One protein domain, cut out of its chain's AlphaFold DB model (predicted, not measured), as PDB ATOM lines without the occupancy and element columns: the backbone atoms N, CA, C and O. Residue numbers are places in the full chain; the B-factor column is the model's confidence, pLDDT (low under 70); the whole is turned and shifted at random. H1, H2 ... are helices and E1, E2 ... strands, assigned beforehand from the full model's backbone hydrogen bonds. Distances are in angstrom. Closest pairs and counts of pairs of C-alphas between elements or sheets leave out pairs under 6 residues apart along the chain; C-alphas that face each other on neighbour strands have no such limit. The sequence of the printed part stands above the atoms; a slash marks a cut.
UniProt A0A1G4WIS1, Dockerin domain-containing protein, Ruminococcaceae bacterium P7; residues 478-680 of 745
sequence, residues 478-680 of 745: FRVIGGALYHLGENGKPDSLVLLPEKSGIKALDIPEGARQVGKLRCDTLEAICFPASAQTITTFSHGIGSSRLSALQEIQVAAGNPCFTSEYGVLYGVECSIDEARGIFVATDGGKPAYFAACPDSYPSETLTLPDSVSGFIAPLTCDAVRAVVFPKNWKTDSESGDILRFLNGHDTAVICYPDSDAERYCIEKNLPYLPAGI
ATOM      1  N   PHE A 478     204.138 215.238 218.717       94.94
ATOM      2  CA  PHE A 478     205.491 215.789 218.693       94.94
ATOM      3  C   PHE A 478     206.573 214.735 218.901       94.94
ATOM      4  O   PHE A 478     206.424 213.776 219.665       94.94
ATOM      5  N   ARG A 479     207.723 214.942 218.255       94.69
ATOM      6  CA  ARG A 479     208.926 214.129 218.451       94.69
ATOM      7  C   ARG A 479     210.184 214.968 218.315       94.69
ATOM      8  O   ARG A 479     210.293 215.783 217.407       94.69
ATOM      9  N   VAL A 480     211.159 214.710 219.179       94.50
ATOM     10  CA  VAL A 480     212.500 215.282 219.044       94.50
ATOM     11  C   VAL A 480     213.364 214.336 218.214       94.50
ATOM     12  O   VAL A 480     213.452 213.145 218.521       94.50
ATOM     13  N   ILE A 481     213.968 214.855 217.146       93.38
ATOM     14  CA  ILE A 481     214.825 214.124 216.203       93.38
ATOM     15  C   ILE A 481     216.038 215.011 215.914       93.38
ATOM     16  O   ILE A 481     215.882 216.193 215.633       93.38
ATOM     17  N   GLY A 482     217.253 214.474 216.052       89.69
ATOM     18  CA  GLY A 482     218.482 215.267 215.881       89.69
ATOM     19  C   GLY A 482     218.640 216.435 216.870       89.69
ATOM     20  O   GLY A 482     219.423 217.334 216.612       89.69
ATOM     21  N   GLY A 483     217.885 216.446 217.979       91.62
ATOM     22  CA  GLY A 483     217.836 217.561 218.937       91.62
ATOM     23  C   GLY A 483     216.826 218.668 218.593       91.62
ATOM     24  O   GLY A 483     216.580 219.537 219.424       91.62
ATOM     25  N   ALA A 484     216.183 218.601 217.423       92.31
ATOM     26  CA  ALA A 484     215.135 219.525 216.998       92.31
ATOM     27  C   ALA A 484     213.729 218.921 217.183       92.31
ATOM     28  O   ALA A 484     213.547 217.703 217.108       92.31
ATOM     29  N   LEU A 485     212.728 219.763 217.440       93.19
ATOM     30  CA  LEU A 485     211.338 219.372 217.682       93.19
ATOM     31  C   LEU A 485     210.520 219.391 216.387       93.19
ATOM     32  O   LEU A 485     210.382 220.438 215.754       93.19
ATOM     33  N   TYR A 486     209.891 218.266 216.069       92.75
ATOM     34  CA  TYR A 486     208.993 218.112 214.930       92.75
ATOM     35  C   TYR A 486     207.561 217.838 215.383       92.75
ATOM     36  O   TYR A 486     207.349 217.026 216.286       92.75
ATOM     37  N   HIS A 487     206.594 218.453 214.707       93.06
ATOM     38  CA  HIS A 487     205.208 218.001 214.693       93.06
ATOM     39  C   HIS A 487     205.073 216.771 213.781       93.06
ATOM     40  O   HIS A 487     205.772 216.649 212.767       93.06
ATOM     41  N   LEU A 488     204.189 215.848 214.149       93.31
ATOM     42  CA  LEU A 488     203.920 214.605 213.440       93.31
ATOM     43  C   LEU A 488     202.596 214.704 212.678       93.31
ATOM     44  O   LEU A 488     201.570 215.063 213.247       93.31
ATOM     45  N   GLY A 489     202.601 214.328 211.399       88.19
ATOM     46  CA  GLY A 489     201.369 214.194 210.621       88.19
ATOM     47  C   GLY A 489     200.547 212.969 211.043       88.19
ATOM     48  O   GLY A 489     201.018 212.110 211.791       88.19
ATOM     49  N   GLU A 490     199.340 212.819 210.487       84.94
ATOM     50  CA  GLU A 490     198.410 211.704 210.781       84.94
ATOM     51  C   GLU A 490     199.031 210.299 210.628       84.94
ATOM     52  O   GLU A 490     198.592 209.328 211.243       84.94
ATOM     53  N   ASN A 491     200.079 210.177 209.810       85.12
ATOM     54  CA  ASN A 491     200.824 208.939 209.573       85.12
ATOM     55  C   ASN A 491     201.894 208.625 210.650       85.12
ATOM     56  O   ASN A 491     202.623 207.639 210.511       85.12
ATOM     57  N   GLY A 492     202.030 209.458 211.690       87.00
ATOM     58  CA  GLY A 492     203.008 209.314 212.775       87.00
ATOM     59  C   GLY A 492     204.466 209.608 212.389       87.00
ATOM     60  O   GLY A 492     205.381 209.268 213.155       87.00
ATOM     61  N   LYS A 493     204.696 210.202 211.211       90.56
ATOM     62  CA  LYS A 493     205.999 210.681 210.722       90.56
ATOM     63  C   LYS A 493     206.120 212.201 210.899       90.56
ATOM     64  O   LYS A 493     205.087 212.863 210.979       90.56
ATOM     65  N   PRO A 494     207.345 212.759 210.944       93.19
ATOM     66  CA  PRO A 494     207.559 214.206 210.916       93.19
ATOM     67  C   PRO A 494     206.855 214.850 209.724       93.19
ATOM     68  O   PRO A 494     206.922 214.305 208.625       93.19
ATOM     69  N   ASP A 495     206.201 215.984 209.962       91.25
ATOM     70  CA  ASP A 495     205.518 216.790 208.940       91.25
ATOM     71  C   ASP A 495     205.978 218.258 208.987       91.25
ATOM     72  O   ASP A 495     206.269 218.832 207.937       91.25
ATOM     73  N   SER A 496     206.187 218.820 210.185       88.88
ATOM     74  CA  SER A 496     206.706 220.189 210.358       88.88
ATOM     75  C   SER A 496     207.856 220.246 211.365       88.88
ATOM     76  O   SER A 496     207.723 219.713 212.466       88.88
ATOM     77  N   LEU A 497     208.964 220.924 211.048       89.12
ATOM     78  CA  LEU A 497     209.929 221.381 212.062       89.12
ATOM     79  C   LEU A 497     209.308 222.561 212.821       89.12
ATOM     80  O   LEU A 497     208.947 223.555 212.200       89.12
ATOM     81  N   VAL A 498     209.200 222.463 214.146       86.38
ATOM     82  CA  VAL A 498     208.521 223.465 214.991       86.38
ATOM     83  C   VAL A 498     209.510 224.307 215.791       86.38
ATOM     84  O   VAL A 498     209.300 225.507 215.947       86.38
ATOM     85  N   LEU A 499     210.582 223.696 216.303       87.56
ATOM     86  CA  LEU A 499     211.565 224.381 217.143       87.56
ATOM     87  C   LEU A 499     212.953 223.741 217.012       87.56
ATOM     88  O   LEU A 499     213.133 222.557 217.299       87.56
ATOM     89  N   LEU A 500     213.941 224.557 216.654       89.00
ATOM     90  CA  LEU A 500     215.366 224.269 216.814       89.00
ATOM     91  C   LEU A 500     215.873 225.084 218.022       89.00
ATOM     92  O   LEU A 500     215.635 226.294 218.042       89.00
ATOM     93  N   PRO A 501     216.501 224.481 219.052       90.88
ATOM     94  CA  PRO A 501     216.992 225.251 220.195       90.88
ATOM     95  C   PRO A 501     218.203 226.120 219.813       90.88
ATOM     96  O   PRO A 501     219.200 225.613 219.292       90.88
ATOM     97  N   GLU A 502     218.118 227.423 220.104       87.81
ATOM     98  CA  GLU A 502     219.066 228.448 219.635       87.81
ATOM     99  C   GLU A 502     220.503 228.242 220.144       87.81
ATOM    100  O   GLU A 502     221.444 228.665 219.476       87.81
ATOM    101  N   LYS A 503     220.668 227.565 221.289       91.81
ATOM    102  CA  LYS A 503     221.946 227.260 221.960       91.81
ATOM    103  C   LYS A 503     222.258 225.761 221.997       91.81
ATOM    104  O   LYS A 503     222.974 225.290 222.875       91.81
ATOM    105  N   SER A 504     221.686 224.987 221.077       91.44
ATOM    106  CA  SER A 504     221.769 223.518 221.094       91.44
ATOM    107  C   SER A 504     223.161 222.923 220.879       91.44
ATOM    108  O   SER A 504     223.374 221.752 221.197       91.44
ATOM    109  N   GLY A 505     224.107 223.677 220.309       91.19
ATOM    110  CA  GLY A 505     225.396 223.129 219.881       91.19
ATOM    111  C   GLY A 505     225.289 222.185 218.675       91.19
ATOM    112  O   GLY A 505     226.256 221.487 218.360       91.19
ATOM    113  N   ILE A 506     224.126 222.125 218.012       92.44
ATOM    114  CA  ILE A 506     223.901 221.304 216.819       92.44
ATOM    115  C   ILE A 506     224.640 221.946 215.646       92.44
ATOM    116  O   ILE A 506     224.215 222.977 215.138       92.44
ATOM    117  N   LYS A 507     225.715 221.289 215.198       91.75
ATOM    118  CA  LYS A 507     226.521 221.698 214.036       91.75
ATOM    119  C   LYS A 507     225.915 221.327 212.688       91.75
ATOM    120  O   LYS A 507     226.127 222.042 211.720       91.75
ATOM    121  N   ALA A 508     225.182 220.221 212.606       91.81
ATOM    122  CA  ALA A 508     224.574 219.757 211.365       91.81
ATOM    123  C   ALA A 508     223.158 219.242 211.628       91.81
ATOM    124  O   ALA A 508     222.945 218.515 212.602       91.81
ATOM    125  N   LEU A 509     222.206 219.611 210.768       92.56
ATOM    126  CA  LEU A 509     220.808 219.192 210.867       92.56
ATOM    127  C   LEU A 509     220.317 218.568 209.556       92.56
ATOM    128  O   LEU A 509     220.006 219.271 208.597       92.56
ATOM    129  N   ASP A 510     220.169 217.244 209.562       93.31
ATOM    130  CA  ASP A 510     219.430 216.513 208.533       93.31
ATOM    131  C   ASP A 510     217.933 216.550 208.866       93.31
ATOM    132  O   ASP A 510     217.479 215.917 209.830       93.31
ATOM    133  N   ILE A 511     217.146 217.296 208.088       92.62
ATOM    134  CA  ILE A 511     215.692 217.354 208.272       92.62
ATOM    135  C   ILE A 511     215.070 216.033 207.757       92.62
ATOM    136  O   ILE A 511     215.317 215.647 206.612       92.62
ATOM    137  N   PRO A 512     214.263 215.304 208.558       93.56
ATOM    138  CA  PRO A 512     213.762 213.983 208.179       93.56
ATOM    139  C   PRO A 512     212.815 213.973 206.973       93.56
ATOM    140  O   PRO A 512     211.877 214.765 206.891       93.56
ATOM    141  N   GLU A 513     212.977 212.972 206.108       91.56
ATOM    142  CA  GLU A 513     212.054 212.689 205.003       91.56
ATOM    143  C   GLU A 513     210.620 212.437 205.505       91.56
ATOM    144  O   GLU A 513     210.376 211.637 206.418       91.56
ATOM    145  N   GLY A 514     209.665 213.124 204.881       88.75
ATOM    146  CA  GLY A 514     208.288 213.281 205.346       88.75
ATOM    147  C   GLY A 514     207.982 214.702 205.818       88.75
ATOM    148  O   GLY A 514     206.853 215.147 205.627       88.75
ATOM    149  N   ALA A 515     208.972 215.434 206.350       91.00
ATOM    150  CA  ALA A 515     208.791 216.828 206.735       91.00
ATOM    151  C   ALA A 515     208.540 217.698 205.493       91.00
ATOM    152  O   ALA A 515     209.367 217.754 204.580       91.00
ATOM    153  N   ARG A 516     207.382 218.359 205.467       87.12
ATOM    154  CA  ARG A 516     206.937 219.282 204.419       87.12
ATOM    155  C   ARG A 516     207.209 220.730 204.780       87.12
ATOM    156  O   ARG A 516     207.529 221.514 203.896       87.12
ATOM    157  N   GLN A 517     207.079 221.068 206.060       84.06
ATOM    158  CA  GLN A 517     207.227 222.432 206.549       84.06
ATOM    159  C   GLN A 517     208.484 222.554 207.405       84.06
ATOM    160  O   GLN A 517     208.719 221.753 208.312       84.06
ATOM    161  N   VAL A 518     209.280 223.585 207.159       82.38
ATOM    162  CA  VAL A 518     210.442 223.911 207.985       82.38
ATOM    163  C   VAL A 518     210.175 225.234 208.691       82.38
ATOM    164  O   VAL A 518     210.206 226.287 208.066       82.38
ATOM    165  N   GLY A 519     209.866 225.186 209.987       75.06
ATOM    166  CA  GLY A 519     209.645 226.381 210.798       75.06
ATOM    167  C   GLY A 519     210.907 227.228 210.985       75.06
ATOM    168  O   GLY A 519     211.978 226.928 210.457       75.06
ATOM    169  N   LYS A 520     210.780 228.296 211.780       74.06
ATOM    170  CA  LYS A 520     211.845 229.285 211.999       74.06
ATOM    171  C   LYS A 520     213.127 228.635 212.522       74.06
ATOM    172  O   LYS A 520     213.182 228.147 213.650       74.06
ATOM    173  N   LEU A 521     214.177 228.692 211.709       77.94
ATOM    174  CA  LEU A 521     215.507 228.214 212.063       77.94
ATOM    175  C   LEU A 521     216.229 229.269 212.918       77.94
ATOM    176  O   LEU A 521     216.393 230.418 212.507       77.94
ATOM    177  N   ARG A 522     216.647 228.872 214.123       78.94
ATOM    178  CA  ARG A 522     217.509 229.648 215.026       78.94
ATOM    179  C   ARG A 522     218.495 228.694 215.684       78.94
ATOM    180  O   ARG A 522     218.070 227.771 216.372       78.94
ATOM    181  N   CYS A 523     219.784 228.896 215.451       83.94
ATOM    182  CA  CYS A 523     220.867 228.137 216.068       83.94
ATOM    183  C   CYS A 523     222.187 228.857 215.790       83.94
ATOM    184  O   CYS A 523     222.608 228.964 214.640       83.94
ATOM    185  N   ASP A 524     222.862 229.319 216.839       85.12
ATOM    186  CA  ASP A 524     224.140 230.036 216.720       85.12
ATOM    187  C   ASP A 524     225.340 229.139 216.367       85.12
ATOM    188  O   ASP A 524     226.455 229.623 216.189       85.12
ATOM    189  N   THR A 525     225.111 227.830 216.290       88.19
ATOM    190  CA  THR A 525     226.132 226.789 216.137       88.19
ATOM    191  C   THR A 525     225.899 225.884 214.928       88.19
ATOM    192  O   THR A 525     226.721 225.002 214.686       88.19
ATOM    193  N   LEU A 526     224.825 226.103 214.157       88.56
ATOM    194  CA  LEU A 526     224.492 225.308 212.974       88.56
ATOM    195  C   LEU A 526     225.378 225.702 211.792       88.56
ATOM    196  O   LEU A 526     225.234 226.787 211.249       88.56
ATOM    197  N   GLU A 527     226.265 224.794 211.394       87.50
ATOM    198  CA  GLU A 527     227.226 224.939 210.295       87.50
ATOM    199  C   GLU A 527     226.669 224.369 208.980       87.50
ATOM    200  O   GLU A 527     226.943 224.919 207.914       87.50
ATOM    201  N   ALA A 528     225.845 223.317 209.043       86.62
ATOM    202  CA  ALA A 528     225.254 222.666 207.872       86.62
ATOM    203  C   ALA A 528     223.771 222.292 208.059       86.62
ATOM    204  O   ALA A 528     223.356 221.863 209.139       86.62
ATOM    205  N   ILE A 529     222.971 222.380 206.994       88.75
ATOM    206  CA  ILE A 529     221.568 221.935 206.987       88.75
ATOM    207  C   ILE A 529     221.212 221.200 205.690       88.75
ATOM    208  O   ILE A 529     221.535 221.668 204.600       88.75
ATOM    209  N   CYS A 530     220.515 220.066 205.802       90.69
ATOM    210  CA  CYS A 530     220.029 219.296 204.657       90.69
ATOM    211  C   CYS A 530     218.495 219.217 204.650       90.69
ATOM    212  O   CYS A 530     217.881 218.701 205.586       90.69
ATOM    213  N   PHE A 531     217.878 219.698 203.568       88.81
ATOM    214  CA  PHE A 531     216.432 219.658 203.335       88.81
ATOM    215  C   PHE A 531     216.014 218.360 202.603       88.81
ATOM    216  O   PHE A 531     216.651 218.005 201.609       88.81
ATOM    217  N   PRO A 532     214.956 217.645 203.043       90.56
ATOM    218  CA  PRO A 532     214.492 216.396 202.429       90.56
ATOM    219  C   PRO A 532     213.793 216.626 201.085       90.56
ATOM    220  O   PRO A 532     213.449 217.755 200.737       90.56
ATOM    221  N   ALA A 533     213.500 215.549 200.348       89.25
ATOM    222  CA  ALA A 533     212.757 215.646 199.089       89.25
ATOM    223  C   ALA A 533     211.287 216.047 199.322       89.25
ATOM    224  O   ALA A 533     210.653 216.631 198.446       89.25
ATOM    225  N   SER A 534     210.760 215.779 200.521       88.00
ATOM    226  CA  SER A 534     209.419 216.178 200.951       88.00
ATOM    227  C   SER A 534     209.245 217.658 201.307       88.00
ATOM    228  O   SER A 534     208.099 218.069 201.475       88.00
ATOM    229  N   ALA A 535     210.317 218.444 201.479       85.69
ATOM    230  CA  ALA A 535     210.204 219.827 201.952       85.69
ATOM    231  C   ALA A 535     209.570 220.734 200.883       85.69
ATOM    232  O   ALA A 535     210.075 220.827 199.769       85.69
ATOM    233  N   GLN A 536     208.478 221.404 201.252       81.25
ATOM    234  CA  GLN A 536     207.617 222.215 200.381       81.25
ATOM    235  C   GLN A 536     207.482 223.663 200.859       81.25
ATOM    236  O   GLN A 536     207.245 224.552 200.047       81.25
ATOM    237  N   THR A 537     207.617 223.906 202.165       75.00
ATOM    238  CA  THR A 537     207.570 225.249 202.744       75.00
ATOM    239  C   THR A 537     208.700 225.457 203.742       75.00
ATOM    240  O   THR A 537     209.091 224.541 204.469       75.00
ATOM    241  N   ILE A 538     209.213 226.685 203.802       73.00
ATOM    242  CA  ILE A 538     210.107 227.133 204.872       73.00
ATOM    243  C   ILE A 538     209.549 228.463 205.386       73.00
ATOM    244  O   ILE A 538     209.211 229.349 204.600       73.00
ATOM    245  N   THR A 539     209.399 228.591 206.702       66.38
ATOM    246  CA  THR A 539     208.995 229.830 207.371       66.38
ATOM    247  C   THR A 539     210.237 230.664 207.637       66.38
ATOM    248  O   THR A 539     211.010 230.372 208.554       66.38
ATOM    249  N   THR A 540     210.431 231.716 206.852       53.44
ATOM    250  CA  THR A 540     211.542 232.650 207.036       53.44
ATOM    251  C   THR A 540     211.164 233.830 207.916       53.44
ATOM    252  O   THR A 540     210.000 234.108 208.206       53.44
ATOM    253  N   PHE A 541     212.181 234.566 208.352       46.84
ATOM    254  CA  PHE A 541     211.977 235.963 208.711       46.84
ATOM    255  C   PHE A 541     211.732 236.780 207.433       46.84
ATOM    256  O   PHE A 541     212.020 236.324 206.327       46.84
ATOM    257  N   SER A 542     211.330 238.040 207.586       39.28
ATOM    258  CA  SER A 542     211.374 239.055 206.517       39.28
ATOM    259  C   SER A 542     212.779 239.281 205.914       39.28
ATOM    260  O   SER A 542     212.928 240.061 204.984       39.28
ATOM    261  N   HIS A 543     213.796 238.591 206.439       38.06
ATOM    262  CA  HIS A 543     215.209 238.659 206.068       38.06
ATOM    263  C   HIS A 543     215.767 237.282 205.622       38.06
ATOM    264  O   HIS A 543     216.970 237.054 205.680       38.06
ATOM    265  N   GLY A 544     214.913 236.327 205.227       47.75
ATOM    266  CA  GLY A 544     215.343 235.003 204.743       47.75
ATOM    267  C   GLY A 544     215.853 234.041 205.832       47.75
ATOM    268  O   GLY A 544     215.623 234.248 207.027       47.75
ATOM    269  N   ILE A 545     216.512 232.949 205.411       48.03
ATOM    270  CA  ILE A 545     217.128 231.956 206.323       48.03
ATOM    271  C   ILE A 545     218.497 232.444 206.829       48.03
ATOM    272  O   ILE A 545     218.829 232.205 207.985       48.03
ATOM    273  N   GLY A 546     219.244 233.191 206.009       43.59
ATOM    274  CA  GLY A 546     220.554 233.773 206.343       43.59
ATOM    275  C   GLY A 546     220.512 234.980 207.287       43.59
ATOM    276  O   GLY A 546     221.459 235.739 207.354       43.59
ATOM    277  N   SER A 547     219.417 235.219 208.012       48.72
ATOM    278  CA  SER A 547     219.417 236.269 209.040       48.72
ATOM    279  C   SER A 547     220.400 235.937 210.178       48.72
ATOM    280  O   SER A 547     220.692 234.763 210.417       48.72
ATOM    281  N   SER A 548     220.782 236.951 210.966       48.03
ATOM    282  CA  SER A 548     221.738 236.942 212.101       48.03
ATOM    283  C   SER A 548     221.496 235.935 213.254       48.03
ATOM    284  O   SER A 548     222.087 236.039 214.330       48.03
ATOM    285  N   ARG A 549     220.607 234.958 213.058       66.56
ATOM    286  CA  ARG A 549     220.277 233.832 213.943       66.56
ATOM    287  C   ARG A 549     220.822 232.480 213.464       66.56
ATOM    288  O   ARG A 549     220.606 231.493 214.169       66.56
ATOM    289  N   LEU A 550     221.509 232.435 212.317       74.50
ATOM    290  CA  LEU A 550     222.254 231.277 211.795       74.50
ATOM    291  C   LEU A 550     223.692 231.661 211.381       74.50
ATOM    292  O   LEU A 550     224.205 231.192 210.370       74.50
ATOM    293  N   SER A 551     224.363 232.503 212.167       73.00
ATOM    294  CA  SER A 551     225.669 233.095 211.819       73.00
ATOM    295  C   SER A 551     226.840 232.111 211.668       73.00
ATOM    296  O   SER A 551     227.894 232.484 211.159       73.00
ATOM    297  N   ALA A 552     226.682 230.855 212.100       79.75
ATOM    298  CA  ALA A 552     227.659 229.786 211.884       79.75
ATOM    299  C   ALA A 552     227.457 229.014 210.565       79.75
ATOM    300  O   ALA A 552     228.322 228.209 210.203       79.75
ATOM    301  N   LEU A 553     226.335 229.235 209.865       82.44
ATOM    302  CA  LEU A 553     225.928 228.443 208.708       82.44
ATOM    303  C   LEU A 553     226.896 228.663 207.545       82.44
ATOM    304  O   LEU A 553     227.200 229.801 207.183       82.44
ATOM    305  N   GLN A 554     227.360 227.552 206.980       77.94
ATOM    306  CA  GLN A 554     228.323 227.447 205.879       77.94
ATOM    307  C   GLN A 554     227.721 226.684 204.698       77.94
ATOM    308  O   GLN A 554     227.967 227.030 203.545       77.94
ATOM    309  N   GLU A 555     226.935 225.642 204.980       77.88
ATOM    310  CA  GLU A 555     226.457 224.701 203.973       77.88
ATOM    311  C   GLU A 555     224.935 224.518 204.034       77.88
ATOM    312  O   GLU A 555     224.360 224.163 205.064       77.88
ATOM    313  N   ILE A 556     224.284 224.712 202.889       82.81
ATOM    314  CA  ILE A 556     222.897 224.313 202.662       82.81
ATOM    315  C   ILE A 556     222.901 223.213 201.602       82.81
ATOM    316  O   ILE A 556     223.532 223.350 200.557       82.81
ATOM    317  N   GLN A 557     222.187 222.124 201.866       84.50
ATOM    318  CA  GLN A 557     221.958 221.036 200.920       84.50
ATOM    319  C   GLN A 557     220.459 220.807 200.736       84.50
ATOM    320  O   GLN A 557     219.674 220.933 201.678       84.50
ATOM    321  N   VAL A 558     220.055 220.409 199.532       85.44
ATOM    322  CA  VAL A 558     218.689 219.957 199.248       85.44
ATOM    323  C   VAL A 558     218.755 218.581 198.597       85.44
ATOM    324  O   VAL A 558     219.529 218.358 197.665       85.44
ATOM    325  N   ALA A 559     217.951 217.644 199.096       88.12
ATOM    326  CA  ALA A 559     217.905 216.285 198.582       88.12
ATOM    327  C   ALA A 559     217.429 216.240 197.120       88.12
ATOM    328  O   ALA A 559     216.486 216.927 196.718       88.12
ATOM    329  N   ALA A 560     218.060 215.374 196.325       83.06
ATOM    330  CA  ALA A 560     217.707 215.179 194.925       83.06
ATOM    331  C   ALA A 560     216.228 214.784 194.760       83.06
ATOM    332  O   ALA A 560     215.753 213.833 195.381       83.06
ATOM    333  N   GLY A 561     215.521 215.489 193.874       80.88
ATOM    334  CA  GLY A 561     214.095 215.276 193.631       80.88
ATOM    335  C   GLY A 561     213.160 216.082 194.536       80.88
ATOM    336  O   GLY A 561     211.951 215.890 194.429       80.88
ATOM    337  N   ASN A 562     213.676 216.988 195.378       83.19
ATOM    338  CA  ASN A 562     212.848 218.049 195.949       83.19
ATOM    339  C   ASN A 562     212.244 218.899 194.801       83.19
ATOM    340  O   ASN A 562     212.997 219.325 193.922       83.19
ATOM    341  N   PRO A 563     210.915 219.117 194.760       75.00
ATOM    342  CA  PRO A 563     210.275 219.889 193.695       75.00
ATOM    343  C   PRO A 563     210.308 221.409 193.923       75.00
ATOM    344  O   PRO A 563     210.153 222.156 192.966       75.00
ATOM    345  N   CYS A 564     210.498 221.857 195.167       74.88
ATOM    346  CA  CYS A 564     210.293 223.235 195.620       74.88
ATOM    347  C   CYS A 564     211.596 223.998 195.894       74.88
ATOM    348  O   CYS A 564     211.607 225.223 195.975       74.88
ATOM    349  N   PHE A 565     212.709 223.291 196.080       79.25
ATOM    350  CA  PHE A 565     213.992 223.871 196.457       79.25
ATOM    351  C   PHE A 565     215.147 223.175 195.740       79.25
ATOM    352  O   PHE A 565     215.111 221.979 195.456       79.25
ATOM    353  N   THR A 566     216.219 223.923 195.511       80.00
ATOM    354  CA  THR A 566     217.529 223.400 195.119       80.00
ATOM    355  C   THR A 566     218.622 224.176 195.848       80.00
ATOM    356  O   THR A 566     218.382 225.281 196.336       80.00
ATOM    357  N   SER A 567     219.832 223.626 195.916       78.25
ATOM    358  CA  SER A 567     221.002 224.389 196.343       78.25
ATOM    359  C   SER A 567     222.130 224.274 195.331       78.25
ATOM    360  O   SER A 567     222.396 223.197 194.799       78.25
ATOM    361  N   GLU A 568     222.797 225.399 195.088       70.25
ATOM    362  CA  GLU A 568     224.012 225.483 194.286       70.25
ATOM    363  C   GLU A 568     225.064 226.248 195.100       70.25
ATOM    364  O   GLU A 568     224.772 227.298 195.670       70.25
ATOM    365  N   TYR A 569     226.268 225.685 195.229       65.38
ATOM    366  CA  TYR A 569     227.377 226.238 196.029       65.38
ATOM    367  C   TYR A 569     227.018 226.646 197.478       65.38
ATOM    368  O   TYR A 569     227.611 227.575 198.021       65.38
ATOM    369  N   GLY A 570     226.057 225.963 198.114       68.31
ATOM    370  CA  GLY A 570     225.608 226.250 199.485       68.31
ATOM    371  C   GLY A 570     224.587 227.390 199.608       68.31
ATOM    372  O   GLY A 570     224.144 227.690 200.714       68.31
ATOM    373  N   VAL A 571     224.178 228.001 198.493       73.88
ATOM    374  CA  VAL A 571     223.083 228.981 198.419       73.88
ATOM    375  C   VAL A 571     221.770 228.235 198.198       73.88
ATOM    376  O   VAL A 571     221.730 227.278 197.423       73.88
ATOM    377  N   LEU A 572     220.694 228.642 198.871       79.38
ATOM    378  CA  LEU A 572     219.362 228.063 198.695       79.38
ATOM    379  C   LEU A 572     218.566 228.844 197.648       79.38
ATOM    380  O   LEU A 572     218.438 230.069 197.737       79.38
ATOM    381  N   TYR A 573     217.946 228.110 196.728       75.31
ATOM    382  CA  TYR A 573     217.024 228.648 195.737       75.31
ATOM    383  C   TYR A 573     215.663 227.958 195.851       75.31
ATOM    384  O   TYR A 573     215.590 226.730 195.912       75.31
ATOM    385  N   GLY A 574     214.585 228.742 195.856       74.00
ATOM    386  CA  GLY A 574     213.227 228.231 195.679       74.00
ATOM    387  C   GLY A 574     212.965 227.986 194.198       74.00
ATOM    388  O   GLY A 574     213.188 228.878 193.388       74.00
ATOM    389  N   VAL A 575     212.513 226.792 193.837       66.19
ATOM    390  CA  VAL A 575     212.094 226.410 192.483       66.19
ATOM    391  C   VAL A 575     210.579 226.274 192.542       66.19
ATOM    392  O   VAL A 575     210.090 225.514 193.364       66.19
ATOM    393  N   GLU A 576     209.832 227.024 191.730       62.72
ATOM    394  CA  GLU A 576     208.355 226.951 191.740       62.72
ATOM    395  C   GLU A 576     207.764 227.248 193.143       62.72
ATOM    396  O   GLU A 576     207.057 226.442 193.748       62.72
ATOM    397  N   CYS A 577     208.106 228.419 193.702       52.16
ATOM    398  CA  CYS A 577     207.599 228.908 194.991       52.16
ATOM    399  C   CYS A 577     207.078 230.349 194.896       52.16
ATOM    400  O   CYS A 577     207.696 231.195 194.249       52.16
ATOM    401  N   SER A 578     205.986 230.639 195.602       49.66
ATOM    402  CA  SER A 578     205.512 231.985 195.934       49.66
ATOM    403  C   SER A 578     205.815 232.334 197.396       49.66
ATOM    404  O   SER A 578     206.112 231.467 198.222       49.66
ATOM    405  N   ILE A 579     205.731 233.623 197.728       50.81
ATOM    406  CA  ILE A 579     205.755 234.105 199.112       50.81
ATOM    407  C   ILE A 579     204.307 234.314 199.559       50.81
ATOM    408  O   ILE A 579     203.569 235.069 198.930       50.81
ATOM    409  N   ASP A 580     203.905 233.701 200.671       49.56
ATOM    410  CA  ASP A 580     202.750 234.178 201.433       49.56
ATOM    411  C   ASP A 580     203.229 235.323 202.337       49.56
ATOM    412  O   ASP A 580     203.672 235.100 203.469       49.56
ATOM    413  N   GLU A 581     203.208 236.552 201.807       43.22
ATOM    414  CA  GLU A 581     203.703 237.751 202.505       43.22
ATOM    415  C   GLU A 581     202.965 238.005 203.830       43.22
ATOM    416  O   GLU A 581     203.565 238.500 204.782       43.22
ATOM    417  N   ALA A 582     201.697 237.590 203.937       33.53
ATOM    418  CA  ALA A 582     200.908 237.715 205.160       33.53
ATOM    419  C   ALA A 582     201.336 236.726 206.261       33.53
ATOM    420  O   ALA A 582     201.038 236.948 207.435       33.53
ATOM    421  N   ARG A 583     202.029 235.633 205.907       37.88
ATOM    422  CA  ARG A 583     202.487 234.602 206.858       37.88
ATOM    423  C   ARG A 583     204.008 234.508 207.013       37.88
ATOM    424  O   ARG A 583     204.468 233.905 207.982       37.88
ATOM    425  N   GLY A 584     204.790 235.072 206.090       40.06
ATOM    426  CA  GLY A 584     206.249 234.902 206.050       40.06
ATOM    427  C   GLY A 584     206.668 233.464 205.714       40.06
ATOM    428  O   GLY A 584     207.621 232.935 206.287       40.06
ATOM    429  N   ILE A 585     205.908 232.797 204.841       44.66
ATOM    430  CA  ILE A 585     206.096 231.386 204.476       44.66
ATOM    431  C   ILE A 585     206.343 231.290 202.968       44.66
ATOM    432  O   ILE A 585     205.562 231.831 202.186       44.66
ATOM    433  N   PHE A 586     207.386 230.569 202.547       52.59
ATOM    434  CA  PHE A 586     207.508 230.135 201.151       52.59
ATOM    435  C   PHE A 586     206.509 229.012 200.874       52.59
ATOM    436  O   PHE A 586     206.465 228.041 201.630       52.59
ATOM    437  N   VAL A 587     205.735 229.116 199.798       49.94
ATOM    438  CA  VAL A 587     204.705 228.143 199.420       49.94
ATOM    439  C   VAL A 587     204.966 227.654 198.000       49.94
ATOM    440  O   VAL A 587     205.079 228.454 197.081       49.94
ATOM    441  N   ALA A 588     205.033 226.338 197.810       46.50
ATOM    442  CA  ALA A 588     205.141 225.727 196.489       46.50
ATOM    443  C   ALA A 588     203.976 226.126 195.560       46.50
ATOM    444  O   ALA A 588     202.815 226.102 195.977       46.50
ATOM    445  N   THR A 589     204.264 226.425 194.292       48.41
ATOM    446  CA  THR A 589     203.264 226.708 193.253       48.41
ATOM    447  C   THR A 589     203.323 225.675 192.127       48.41
ATOM    448  O   THR A 589     204.390 225.353 191.623       48.41
ATOM    449  N   ASP A 590     202.169 225.174 191.672       37.03
ATOM    450  CA  ASP A 590     202.086 224.361 190.447       37.03
ATOM    451  C   ASP A 590     202.242 225.285 189.218       37.03
ATOM    452  O   ASP A 590     201.255 225.797 188.677       37.03
ATOM    453  N   GLY A 591     203.476 225.550 188.776       40.09
ATOM    454  CA  GLY A 591     203.721 226.471 187.660       40.09
ATOM    455  C   GLY A 591     205.187 226.592 187.251       40.09
ATOM    456  O   GLY A 591     205.987 227.204 187.946       40.09
ATOM    457  N   GLY A 592     205.519 226.050 186.076       46.62
ATOM    458  CA  GLY A 592     206.896 225.775 185.668       46.62
ATOM    459  C   GLY A 592     207.885 226.951 185.646       46.62
ATOM    460  O   GLY A 592     207.671 227.924 184.926       46.62
ATOM    461  N   LYS A 593     209.057 226.727 186.260       56.31
ATOM    462  CA  LYS A 593     210.351 227.400 185.986       56.31
ATOM    463  C   LYS A 593     210.363 228.935 186.095       56.31
ATOM    464  O   LYS A 593     210.450 229.633 185.080       56.31
ATOM    465  N   PRO A 594     210.510 229.446 187.322       54.38
ATOM    466  CA  PRO A 594     211.834 229.990 187.641       54.38
ATOM    467  C   PRO A 594     212.395 229.550 188.998       54.38
ATOM    468  O   PRO A 594     211.671 229.058 189.865       54.38
ATOM    469  N   ALA A 595     213.707 229.749 189.166       60.78
ATOM    470  CA  ALA A 595     214.352 229.720 190.469       60.78
ATOM    471  C   ALA A 595     214.432 231.137 191.064       60.78
ATOM    472  O   ALA A 595     214.658 232.119 190.351       60.78
ATOM    473  N   TYR A 596     214.299 231.233 192.382       67.12
ATOM    474  CA  TYR A 596     214.403 232.470 193.149       67.12
ATOM    475  C   TYR A 596     215.451 232.328 194.246       67.12
ATOM    476  O   TYR A 596     215.488 231.311 194.937       67.12
ATOM    477  N   PHE A 597     216.276 233.352 194.456       64.31
ATOM    478  CA  PHE A 597     217.203 233.382 195.592       64.31
ATOM    479  C   PHE A 597     216.427 233.397 196.920       64.31
ATOM    480  O   PHE A 597     215.641 234.318 197.154       64.31
ATOM    481  N   ALA A 598     216.662 232.399 197.779       60.25
ATOM    482  CA  ALA A 598     215.941 232.214 199.042       60.25
ATOM    483  C   ALA A 598     216.809 232.459 200.289       60.25
ATOM    484  O   ALA A 598     216.306 232.967 201.293       60.25
ATOM    485  N   ALA A 599     218.096 232.092 200.250       68.12
ATOM    486  CA  ALA A 599     219.062 232.398 201.307       68.12
ATOM    487  C   ALA A 599     220.511 232.155 200.867       68.12
ATOM    488  O   ALA A 599     220.787 231.189 200.158       68.12
ATOM    489  N   CYS A 600     221.439 232.952 201.395       71.56
ATOM    490  CA  CYS A 600     222.872 232.668 201.386       71.56
ATOM    491  C   CYS A 600     223.371 232.602 202.844       71.56
ATOM    492  O   CYS A 600     222.875 233.384 203.655       71.56
ATOM    493  N   PRO A 601     224.292 231.698 203.213       69.50
ATOM    494  CA  PRO A 601     224.859 231.673 204.561       69.50
ATOM    495  C   PRO A 601     225.811 232.855 204.815       69.50
ATOM    496  O   PRO A 601     226.581 233.219 203.927       69.50
ATOM    497  N   ASP A 602     225.835 233.407 206.035       69.25
ATOM    498  CA  ASP A 602     226.708 234.542 206.407       69.25
ATOM    499  C   ASP A 602     228.192 234.287 206.101       69.25
ATOM    500  O   ASP A 602     228.926 235.186 205.691       69.25
ATOM    501  N   SER A 603     228.624 233.035 206.265       67.94
ATOM    502  CA  SER A 603     230.007 232.595 206.054       67.94
ATOM    503  C   SER A 603     230.289 232.045 204.645       67.94
ATOM    504  O   SER A 603     231.229 231.271 204.454       67.94
ATOM    505  N   TYR A 604     229.481 232.441 203.651       71.06
ATOM    506  CA  TYR A 604     229.653 232.061 202.246       71.06
ATOM    507  C   TYR A 604     231.117 232.235 201.780       71.06
ATOM    508  O   TYR A 604     231.702 233.303 201.969       71.06
ATOM    509  N   PRO A 605     231.743 231.209 201.168       65.38
ATOM    510  CA  PRO A 605     233.204 231.110 201.073       65.38
ATOM    511  C   PRO A 605     233.855 231.983 199.985       65.38
ATOM    512  O   PRO A 605     235.042 231.815 199.703       65.38
ATOM    513  N   SER A 606     233.102 232.872 199.333       68.56
ATOM    514  CA  SER A 606     233.555 233.667 198.188       68.56
ATOM    515  C   SER A 606     233.072 235.111 198.283       68.56
ATOM    516  O   SER A 606     231.897 235.369 198.521       68.56
ATOM    517  N   GLU A 607     233.964 236.060 197.994       72.19
ATOM    518  CA  GLU A 607     233.607 237.477 197.861       72.19
ATOM    519  C   GLU A 607     232.751 237.755 196.612       72.19
ATOM    520  O   GLU A 607     232.146 238.818 196.503       72.19
ATOM    521  N   THR A 608     232.673 236.815 195.664       71.69
ATOM    522  CA  THR A 608     231.795 236.901 194.488       71.69
ATOM    523  C   THR A 608     230.735 235.807 194.524       71.69
ATOM    524  O   THR A 608     231.070 234.620 194.562       71.69
ATOM    525  N   LEU A 609     229.465 236.204 194.459       78.88
ATOM    526  CA  LEU A 609     228.316 235.322 194.275       78.88
ATOM    527  C   LEU A 609     227.896 235.341 192.801       78.88
ATOM    528  O   LEU A 609     227.431 236.360 192.297       78.88
ATOM    529  N   THR A 610     228.017 234.212 192.108       80.44
ATOM    530  CA  THR A 610     227.467 234.062 190.753       80.44
ATOM    531  C   THR A 610     226.077 233.455 190.841       80.44
ATOM    532  O   THR A 610     225.920 232.334 191.323       80.44
ATOM    533  N   LEU A 611     225.063 234.187 190.383       79.69
ATOM    534  CA  LEU A 611     223.692 233.692 190.320       79.69
ATOM    535  C   LEU A 611     223.533 232.738 189.113       79.69
ATOM    536  O   LEU A 611     223.918 233.114 188.004       79.69
ATOM    537  N   PRO A 612     222.968 231.527 189.292       72.88
ATOM    538  CA  PRO A 612     222.731 230.589 188.193       72.88
ATOM    539  C   PRO A 612     221.776 231.128 187.117       72.88
ATOM    540  O   PRO A 612     220.827 231.844 187.429       72.88
ATOM    541  N   ASP A 613     221.937 230.677 185.867       72.75
ATOM    542  CA  ASP A 613     221.063 231.025 184.725       72.75
ATOM    543  C   ASP A 613     219.573 230.660 184.930       72.75
ATOM    544  O   ASP A 613     218.709 231.067 184.155       72.75
ATOM    545  N   SER A 614     219.233 229.860 185.942       70.88
ATOM    546  CA  SER A 614     217.846 229.546 186.309       70.88
ATOM    547  C   SER A 614     217.171 230.627 187.165       70.88
ATOM    548  O   SER A 614     215.948 230.574 187.329       70.88
ATOM    549  N   VAL A 615     217.932 231.582 187.714       75.81
ATOM    550  CA  VAL A 615     217.424 232.628 188.611       75.81
ATOM    551  C   VAL A 615     216.728 233.731 187.818       75.81
ATOM    552  O   VAL A 615     217.365 234.420 187.020       75.81
ATOM    553  N   SER A 616     215.436 233.955 188.078       72.19
ATOM    554  CA  SER A 616     214.684 235.078 187.488       72.19
ATOM    555  C   SER A 616     214.228 236.135 188.496       72.19
ATOM    556  O   SER A 616     213.621 237.117 188.086       72.19
ATOM    557  N   GLY A 617     214.506 235.972 189.792       73.19
ATOM    558  CA  GLY A 617     214.088 236.941 190.805       73.19
ATOM    559  C   GLY A 617     214.578 236.638 192.221       73.19
ATOM    560  O   GLY A 617     215.310 235.672 192.464       73.19
ATOM    561  N   PHE A 618     214.126 237.460 193.168       71.62
ATOM    562  CA  PHE A 618     214.603 237.482 194.552       71.62
ATOM    563  C   PHE A 618     213.433 237.457 195.545       71.62
ATOM    564  O   PHE A 618     212.663 238.418 195.635       71.62
ATOM    565  N   ILE A 619     213.327 236.365 196.313       64.12
ATOM    566  CA  ILE A 619     212.321 236.209 197.382       64.12
ATOM    567  C   ILE A 619     212.862 236.527 198.783       64.12
ATOM    568  O   ILE A 619     212.094 236.605 199.738       64.12
ATOM    569  N   ALA A 620     214.170 236.747 198.906       66.25
ATOM    570  CA  ALA A 620     214.832 237.226 200.113       66.25
ATOM    571  C   ALA A 620     215.946 238.226 199.749       66.25
ATOM    572  O   ALA A 620     216.492 238.140 198.643       66.25
ATOM    573  N   PRO A 621     216.310 239.150 200.657       71.75
ATOM    574  CA  PRO A 621     217.511 239.958 200.499       71.75
ATOM    575  C   PRO A 621     218.778 239.098 200.614       71.75
ATOM    576  O   PRO A 621     218.804 238.069 201.298       71.75
ATOM    577  N   LEU A 622     219.849 239.562 199.978       73.44
ATOM    578  CA  LEU A 622     221.215 239.162 200.271       73.44
ATOM    579  C   LEU A 622     221.503 239.492 201.743       73.44
ATOM    580  O   LEU A 622     221.196 240.584 202.212       73.44
ATOM    581  N   THR A 623     222.048 238.523 202.471       70.31
ATOM    582  CA  THR A 623     222.343 238.629 203.913       70.31
ATOM    583  C   THR A 623     223.815 238.387 204.235       70.31
ATOM    584  O   THR A 623     224.293 238.778 205.292       70.31
ATOM    585  N   CYS A 624     224.562 237.785 203.310       70.94
ATOM    586  CA  CYS A 624     225.937 237.364 203.523       70.94
ATOM    587  C   CYS A 624     226.946 238.519 203.353       70.94
ATOM    588  O   CYS A 624     227.355 238.851 202.238       70.94
ATOM    589  N   ASP A 625     227.420 239.068 204.476       72.25
ATOM    590  CA  ASP A 625     228.422 240.152 204.558       72.25
ATOM    591  C   ASP A 625     229.763 239.865 203.848       72.25
ATOM    592  O   ASP A 625     230.548 240.782 203.571       72.25
ATOM    593  N   ALA A 626     230.056 238.593 203.563       70.88
ATOM    594  CA  ALA A 626     231.233 238.183 202.804       70.88
ATOM    595  C   ALA A 626     231.173 238.607 201.322       70.88
ATOM    596  O   ALA A 626     232.219 238.824 200.711       70.88
ATOM    597  N   VAL A 627     229.977 238.747 200.735       73.38
ATOM    598  CA  VAL A 627     229.804 238.967 199.290       73.38
ATOM    599  C   VAL A 627     229.997 240.441 198.920       73.38
ATOM    600  O   VAL A 627     229.180 241.310 199.218       73.38
ATOM    601  N   ARG A 628     231.088 240.709 198.200       73.56
ATOM    602  CA  ARG A 628     231.496 242.019 197.666       73.56
ATOM    603  C   ARG A 628     231.111 242.231 196.209       73.56
ATOM    604  O   ARG A 628     231.118 243.372 195.761       73.56
ATOM    605  N   ALA A 629     230.746 241.177 195.481       70.06
ATOM    606  CA  ALA A 629     230.190 241.293 194.139       70.06
ATOM    607  C   ALA A 629     229.121 240.228 193.842       70.06
ATOM    608  O   ALA A 629     229.271 239.073 194.241       70.06
ATOM    609  N   VAL A 630     228.078 240.587 193.087       83.19
ATOM    610  CA  VAL A 630     227.087 239.631 192.561       83.19
ATOM    611  C   VAL A 630     227.080 239.660 191.039       83.19
ATOM    612  O   VAL A 630     226.804 240.698 190.441       83.19
ATOM    613  N   VAL A 631     227.328 238.512 190.407       79.94
ATOM    614  CA  VAL A 631     227.191 238.330 188.955       79.94
ATOM    615  C   VAL A 631     225.760 237.921 188.634       79.94
ATOM    616  O   VAL A 631     225.313 236.844 189.030       79.94
ATOM    617  N   PHE A 632     225.056 238.778 187.898       83.88
ATOM    618  CA  PHE A 632     223.710 238.519 187.395       83.88
ATOM    619  C   PHE A 632     223.769 237.684 186.108       83.88
ATOM    620  O   PHE A 632     224.626 237.941 185.256       83.88
ATOM    621  N   PRO A 633     222.872 236.700 185.914       78.19
ATOM    622  CA  PRO A 633     222.912 235.854 184.735       78.19
ATOM    623  C   PRO A 633     222.370 236.625 183.526       78.19
ATOM    624  O   PRO A 633     221.455 237.444 183.640       78.19
ATOM    625  N   LYS A 634     222.924 236.375 182.333       79.19
ATOM    626  CA  LYS A 634     222.622 237.176 181.128       79.19
ATOM    627  C   LYS A 634     221.139 237.142 180.729       79.19
ATOM    628  O   LYS A 634     220.643 238.071 180.093       79.19
ATOM    629  N   ASN A 635     220.436 236.067 181.075       75.62
ATOM    630  CA  ASN A 635     219.020 235.860 180.787       75.62
ATOM    631  C   ASN A 635     218.069 236.352 181.895       75.62
ATOM    632  O   ASN A 635     216.858 236.226 181.699       75.62
ATOM    633  N   TRP A 636     218.580 236.909 183.003       81.88
ATOM    634  CA  TRP A 636     217.764 237.513 184.061       81.88
ATOM    635  C   TRP A 636     216.796 238.556 183.494       81.88
ATOM    636  O   TRP A 636     217.131 239.251 182.529       81.88
ATOM    637  N   LYS A 637     215.601 238.654 184.089       74.75
ATOM    638  CA  LYS A 637     214.492 239.493 183.621       74.75
ATOM    639  C   LYS A 637     214.009 240.450 184.702       74.75
ATOM    640  O   LYS A 637     213.728 240.046 185.820       74.75
ATOM    641  N   THR A 638     213.844 241.711 184.313       65.25
ATOM    642  CA  THR A 638     213.124 242.722 185.091       65.25
ATOM    643  C   THR A 638     211.618 242.511 184.931       65.25
ATOM    644  O   THR A 638     211.046 242.951 183.929       65.25
ATOM    645  N   ASP A 639     210.966 241.871 185.901       58.59
ATOM    646  CA  ASP A 639     209.518 242.001 186.099       58.59
ATOM    647  C   ASP A 639     209.202 242.753 187.403       58.59
ATOM    648  O   ASP A 639     210.041 242.879 188.299       58.59
ATOM    649  N   SER A 640     208.006 243.342 187.461       50.69
ATOM    650  CA  SER A 640     207.613 244.298 188.504       50.69
ATOM    651  C   SER A 640     207.317 243.670 189.866       50.69
ATOM    652  O   SER A 640     207.142 244.408 190.831       50.69
ATOM    653  N   GLU A 641     207.231 242.341 189.949       48.22
ATOM    654  CA  GLU A 641     206.849 241.619 191.169       48.22
ATOM    655  C   GLU A 641     208.039 240.864 191.794       48.22
ATOM    656  O   GLU A 641     208.056 240.658 193.009       48.22
ATOM    657  N   SER A 642     209.079 240.530 191.012       48.88
ATOM    658  CA  SER A 642     210.140 239.605 191.448       48.88
ATOM    659  C   SER A 642     211.580 240.130 191.341       48.88
ATOM    660  O   SER A 642     212.496 239.485 191.861       48.88
ATOM    661  N   GLY A 643     211.812 241.259 190.658       59.53
ATOM    662  CA  GLY A 643     213.127 241.611 190.099       59.53
ATOM    663  C   GLY A 643     213.782 242.924 190.551       59.53
ATOM    664  O   GLY A 643     214.455 243.552 189.739       59.53
ATOM    665  N   ASP A 644     213.633 243.374 191.801       73.94
ATOM    666  CA  ASP A 644     214.354 244.571 192.275       73.94
ATOM    667  C   ASP A 644     215.759 244.234 192.818       73.94
ATOM    668  O   ASP A 644     215.905 243.697 193.920       73.94
ATOM    669  N   ILE A 645     216.796 244.604 192.056       79.25
ATOM    670  CA  ILE A 645     218.209 244.463 192.451       79.25
ATOM    671  C   ILE A 645     218.514 245.230 193.748       79.25
ATOM    672  O   ILE A 645     219.264 244.730 194.578       79.25
ATOM    673  N   LEU A 646     217.918 246.406 193.975       76.06
ATOM    674  CA  LEU A 646     218.141 247.203 195.189       76.06
ATOM    675  C   LEU A 646     217.539 246.514 196.419       76.06
ATOM    676  O   LEU A 646     218.201 246.424 197.452       76.06
ATOM    677  N   ARG A 647     216.316 245.974 196.300       75.06
ATOM    678  CA  ARG A 647     215.669 245.184 197.365       75.06
ATOM    679  C   ARG A 647     216.448 243.908 197.677       75.06
ATOM    680  O   ARG A 647     216.534 243.518 198.836       75.06
ATOM    681  N   PHE A 648     217.023 243.271 196.657       77.62
ATOM    682  CA  PHE A 648     217.909 242.127 196.841       77.62
ATOM    683  C   PHE A 648     219.213 242.517 197.544       77.62
ATOM    684  O   PHE A 648     219.561 241.888 198.533       77.62
ATOM    685  N   LEU A 649     219.914 243.561 197.097       76.75
ATOM    686  CA  LEU A 649     221.162 244.002 197.732       76.75
ATOM    687  C   LEU A 649     220.955 244.580 199.135       76.75
ATOM    688  O   LEU A 649     221.902 244.594 199.908       76.75
ATOM    689  N   ASN A 650     219.757 245.072 199.467       74.75
ATOM    690  CA  ASN A 650     219.362 245.496 200.815       74.75
ATOM    691  C   ASN A 650     220.347 246.482 201.489       74.75
ATOM    692  O   ASN A 650     220.567 246.447 202.698       74.75
ATOM    693  N   GLY A 651     220.968 247.360 200.694       69.00
ATOM    694  CA  GLY A 651     221.951 248.341 201.165       69.00
ATOM    695  C   GLY A 651     223.365 247.803 201.429       69.00
ATOM    696  O   GLY A 651     224.190 248.555 201.945       69.00
ATOM    697  N   HIS A 652     223.673 246.549 201.079       68.56
ATOM    698  CA  HIS A 652     225.039 246.022 201.142       68.56
ATOM    699  C   HIS A 652     225.960 246.731 200.127       68.56
ATOM    700  O   HIS A 652     225.583 246.969 198.977       68.56
ATOM    701  N   ASP A 653     227.193 247.035 200.552       70.44
ATOM    702  CA  ASP A 653     228.270 247.569 199.705       70.44
ATOM    703  C   ASP A 653     228.860 246.446 198.833       70.44
ATOM    704  O   ASP A 653     229.912 245.861 199.120       70.44
ATOM    705  N   THR A 654     228.087 246.085 197.810       73.00
ATOM    706  CA  THR A 654     228.290 244.917 196.955       73.00
ATOM    707  C   THR A 654     228.164 245.340 195.492       73.00
ATOM    708  O   THR A 654     227.109 245.789 195.045       73.00
ATOM    709  N   ALA A 655     229.238 245.175 194.721       68.62
ATOM    710  CA  ALA A 655     229.274 245.526 193.308       68.62
ATOM    711  C   ALA A 655     228.336 244.633 192.480       68.62
ATOM    712  O   ALA A 655     228.400 243.403 192.544       68.62
ATOM    713  N   VAL A 656     227.500 245.239 191.641       80.00
ATOM    714  CA  VAL A 656     226.694 244.492 190.669       80.00
ATOM    715  C   VAL A 656     227.539 244.207 189.435       80.00
ATOM    716  O   VAL A 656     228.130 245.126 188.880       80.00
ATOM    717  N   ILE A 657     227.593 242.955 188.985       74.50
ATOM    718  CA  ILE A 657     228.252 242.558 187.739       74.50
ATOM    719  C   ILE A 657     227.176 242.138 186.722       74.50
ATOM    720  O   ILE A 657     226.497 241.128 186.912       74.50
ATOM    721  N   CYS A 658     227.035 242.903 185.634       79.81
ATOM    722  CA  CYS A 658     225.994 242.726 184.611       79.81
ATOM    723  C   CYS A 658     226.593 242.450 183.231       79.81
ATOM    724  O   CYS A 658     227.502 243.154 182.804       79.81
ATOM    725  N   TYR A 659     226.054 241.487 182.484       75.94
ATOM    726  CA  TYR A 659     226.437 241.303 181.079       75.94
ATOM    727  C   TYR A 659     225.929 242.459 180.200       75.94
ATOM    728  O   TYR A 659     224.782 242.874 180.392       75.94
ATOM    729  N   PRO A 660     226.701 242.906 179.193       69.12
ATOM    730  CA  PRO A 660     226.208 243.838 178.183       69.12
ATOM    731  C   PRO A 660     224.942 243.335 177.471       69.12
ATOM    732  O   PRO A 660     224.799 242.128 177.206       69.12
ATOM    733  N   ASP A 661     224.035 244.270 177.184       70.25
ATOM    734  CA  ASP A 661     222.691 244.077 176.621       70.25
ATOM    735  C   ASP A 661     221.762 243.181 177.475       70.25
ATOM    736  O   ASP A 661     220.788 242.613 176.970       70.25
ATOM    737  N   SER A 662     222.045 243.020 178.773       80.88
ATOM    738  CA  SER A 662     221.158 242.299 179.702       80.88
ATOM    739  C   SER A 662     220.108 243.217 180.331       80.88
ATOM    740  O   SER A 662     220.307 244.422 180.489       80.88
ATOM    741  N   ASP A 663     218.989 242.639 180.779       82.38
ATOM    742  CA  ASP A 663     217.984 243.414 181.516       82.38
ATOM    743  C   ASP A 663     218.513 243.865 182.897       82.38
ATOM    744  O   ASP A 663     218.035 244.863 183.428       82.38
ATOM    745  N   ALA A 664     219.542 243.196 183.440       82.31
ATOM    746  CA  ALA A 664     220.250 243.612 184.654       82.31
ATOM    747  C   ALA A 664     221.111 244.866 184.419       82.31
ATOM    748  O   ALA A 664     221.091 245.787 185.234       82.31
ATOM    749  N   GLU A 665     221.817 244.949 183.285       78.50
ATOM    750  CA  GLU A 665     222.520 246.172 182.873       78.50
ATOM    751  C   GLU A 665     221.526 247.322 182.678       78.50
ATOM    752  O   GLU A 665     221.714 248.401 183.243       78.50
ATOM    753  N   ARG A 666     220.421 247.076 181.954       80.50
ATOM    754  CA  ARG A 666     219.366 248.080 181.763       80.50
ATOM    755  C   ARG A 666     218.796 248.560 183.100       80.50
ATOM    756  O   ARG A 666     218.678 249.767 183.284       80.50
ATOM    757  N   TYR A 667     218.518 247.656 184.044       83.88
ATOM    758  CA  TYR A 667     218.059 248.023 185.388       83.88
ATOM    759  C   TYR A 667     219.048 248.949 186.102       83.88
ATOM    760  O   TYR A 667     218.652 249.966 186.670       83.88
ATOM    761  N   CYS A 668     220.344 248.631 186.045       75.38
ATOM    762  CA  CYS A 668     221.367 249.444 186.695       75.38
ATOM    763  C   CYS A 668     221.471 250.842 186.065       75.38
ATOM    764  O   CYS A 668     221.567 251.829 186.791       75.38
ATOM    765  N   ILE A 669     221.366 250.945 184.735       71.56
ATOM    766  CA  ILE A 669     221.311 252.229 184.021       71.56
ATOM    767  C   ILE A 669     220.055 253.026 184.415       71.56
ATOM    768  O   ILE A 669     220.165 254.195 184.778       71.56
ATOM    769  N   GLU A 670     218.870 252.408 184.388       77.94
ATOM    770  CA  GLU A 670     217.587 253.050 184.722       77.94
ATOM    771  C   GLU A 670     217.520 253.544 186.177       77.94
ATOM    772  O   GLU A 670     216.884 254.561 186.455       77.94
ATOM    773  N   LYS A 671     218.177 252.841 187.109       76.88
ATOM    774  CA  LYS A 671     218.240 253.203 188.535       76.88
ATOM    775  C   LYS A 671     219.479 254.010 188.927       76.88
ATOM    776  O   LYS A 671     219.618 254.335 190.104       76.88
ATOM    777  N   ASN A 672     220.365 254.331 187.980       67.81
ATOM    778  CA  ASN A 672     221.666 254.961 188.238       67.81
ATOM    779  C   ASN A 672     222.510 254.210 189.300       67.81
ATOM    780  O   ASN A 672     223.223 254.814 190.100       67.81
ATOM    781  N   LEU A 673     222.402 252.878 189.321       72.81
ATOM    782  CA  LEU A 673     223.132 251.985 190.221       72.81
ATOM    783  C   LEU A 673     224.518 251.683 189.622       72.81
ATOM    784  O   LEU A 673     224.579 251.231 188.475       72.81
ATOM    785  N   PRO A 674     225.631 251.887 190.352       63.25
ATOM    786  CA  PRO A 674     226.951 251.494 189.875       63.25
ATOM    787  C   PRO A 674     227.034 249.987 189.610       63.25
ATOM    788  O   PRO A 674     226.709 249.172 190.473       63.25
ATOM    789  N   TYR A 675     227.508 249.620 188.421       72.94
ATOM    790  CA  TYR A 675     227.734 248.234 188.027       72.94
ATOM    791  C   TYR A 675     229.062 248.087 187.285       72.94
ATOM    792  O   TYR A 675     229.567 249.023 186.660       72.94
ATOM    793  N   LEU A 676     229.614 246.882 187.349       63.44
ATOM    794  CA  LEU A 676     230.750 246.431 186.569       63.44
ATOM    795  C   LEU A 676     230.234 245.602 185.380       63.44
ATOM    796  O   LEU A 676     229.409 244.703 185.559       63.44
ATOM    797  N   PRO A 677     230.699 245.865 184.157       61.44
ATOM    798  CA  PRO A 677     230.275 245.111 182.988       61.44
ATOM    799  C   PRO A 677     230.997 243.750 182.936       61.44
ATOM    800  O   PRO A 677     232.228 243.660 182.930       61.44
ATOM    801  N   ALA A 678     230.227 242.666 182.919       66.06
ATOM    802  CA  ALA A 678     230.724 241.297 182.937       66.06
ATOM    803  C   ALA A 678     231.429 240.949 181.618       66.06
ATOM    804  O   ALA A 678     230.840 241.062 180.543       66.06
ATOM    805  N   GLY A 679     232.672 240.471 181.709       61.78
ATOM    806  CA  GLY A 679     233.448 240.023 180.548       61.78
ATOM    807  C   GLY A 679     234.140 241.130 179.746       61.78
ATOM    808  O   GLY A 679     234.636 240.838 178.663       61.78
ATOM    809  N   ILE A 680     234.209 242.368 180.251       64.75
ATOM    810  CA  ILE A 680     234.956 243.435 179.572       64.75
ATOM    811  C   ILE A 680     236.463 243.242 179.720       64.75
ATOM    812  O   ILE A 680     237.001 243.162 180.827       64.75
TER     813      ILE A 680
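Overview. This is residues 478 to 680 of the 745 residues of the protein "Dockerin domain-containing protein" of Ruminococcaceae bacterium P7 (UniProt A0A1G4WIS1). With little regular structure, the chain winds in roughly stacked turns: meander E1 E2 E3, its neighbours antiparallel, then parallel sheet E4 E5 E6, strongly twisted mixed sheet E7 E8 E11 E13 and parallel sheet E12 E14 E15 E16. E9 E10 is a hairpin; E14 H1 E15 and E15 H2 E16 are strand-helix-strand units, their crossovers right-handed. The printed part, 203 residues, 78 in named elements and mostly strand, is compact: radius of gyration of the C-alphas 17.2 A, spans 55 by 35 by 30 A.

Arrangement. E1, residues 478 to 481, and E2, residues 484 to 488, form a hairpin; N 479 and O 486 are within hydrogen-bond range, 2.9 A. H2, residues 663 to 670, is on the last sheet, its height over the sheet 9.5 A.

Along the chain. E1 begins at C-alpha 478 (205.491, 215.789, 218.693); E16, residues 675 to 677, ends at C-alpha 677 (230.275, 245.111, 182.988).

Size, cuts and confidence. The printed part has no cut; residues 511 to 527 and 532 to 554 are long links. Residues 575 to 599, among others, have pLDDT under 70.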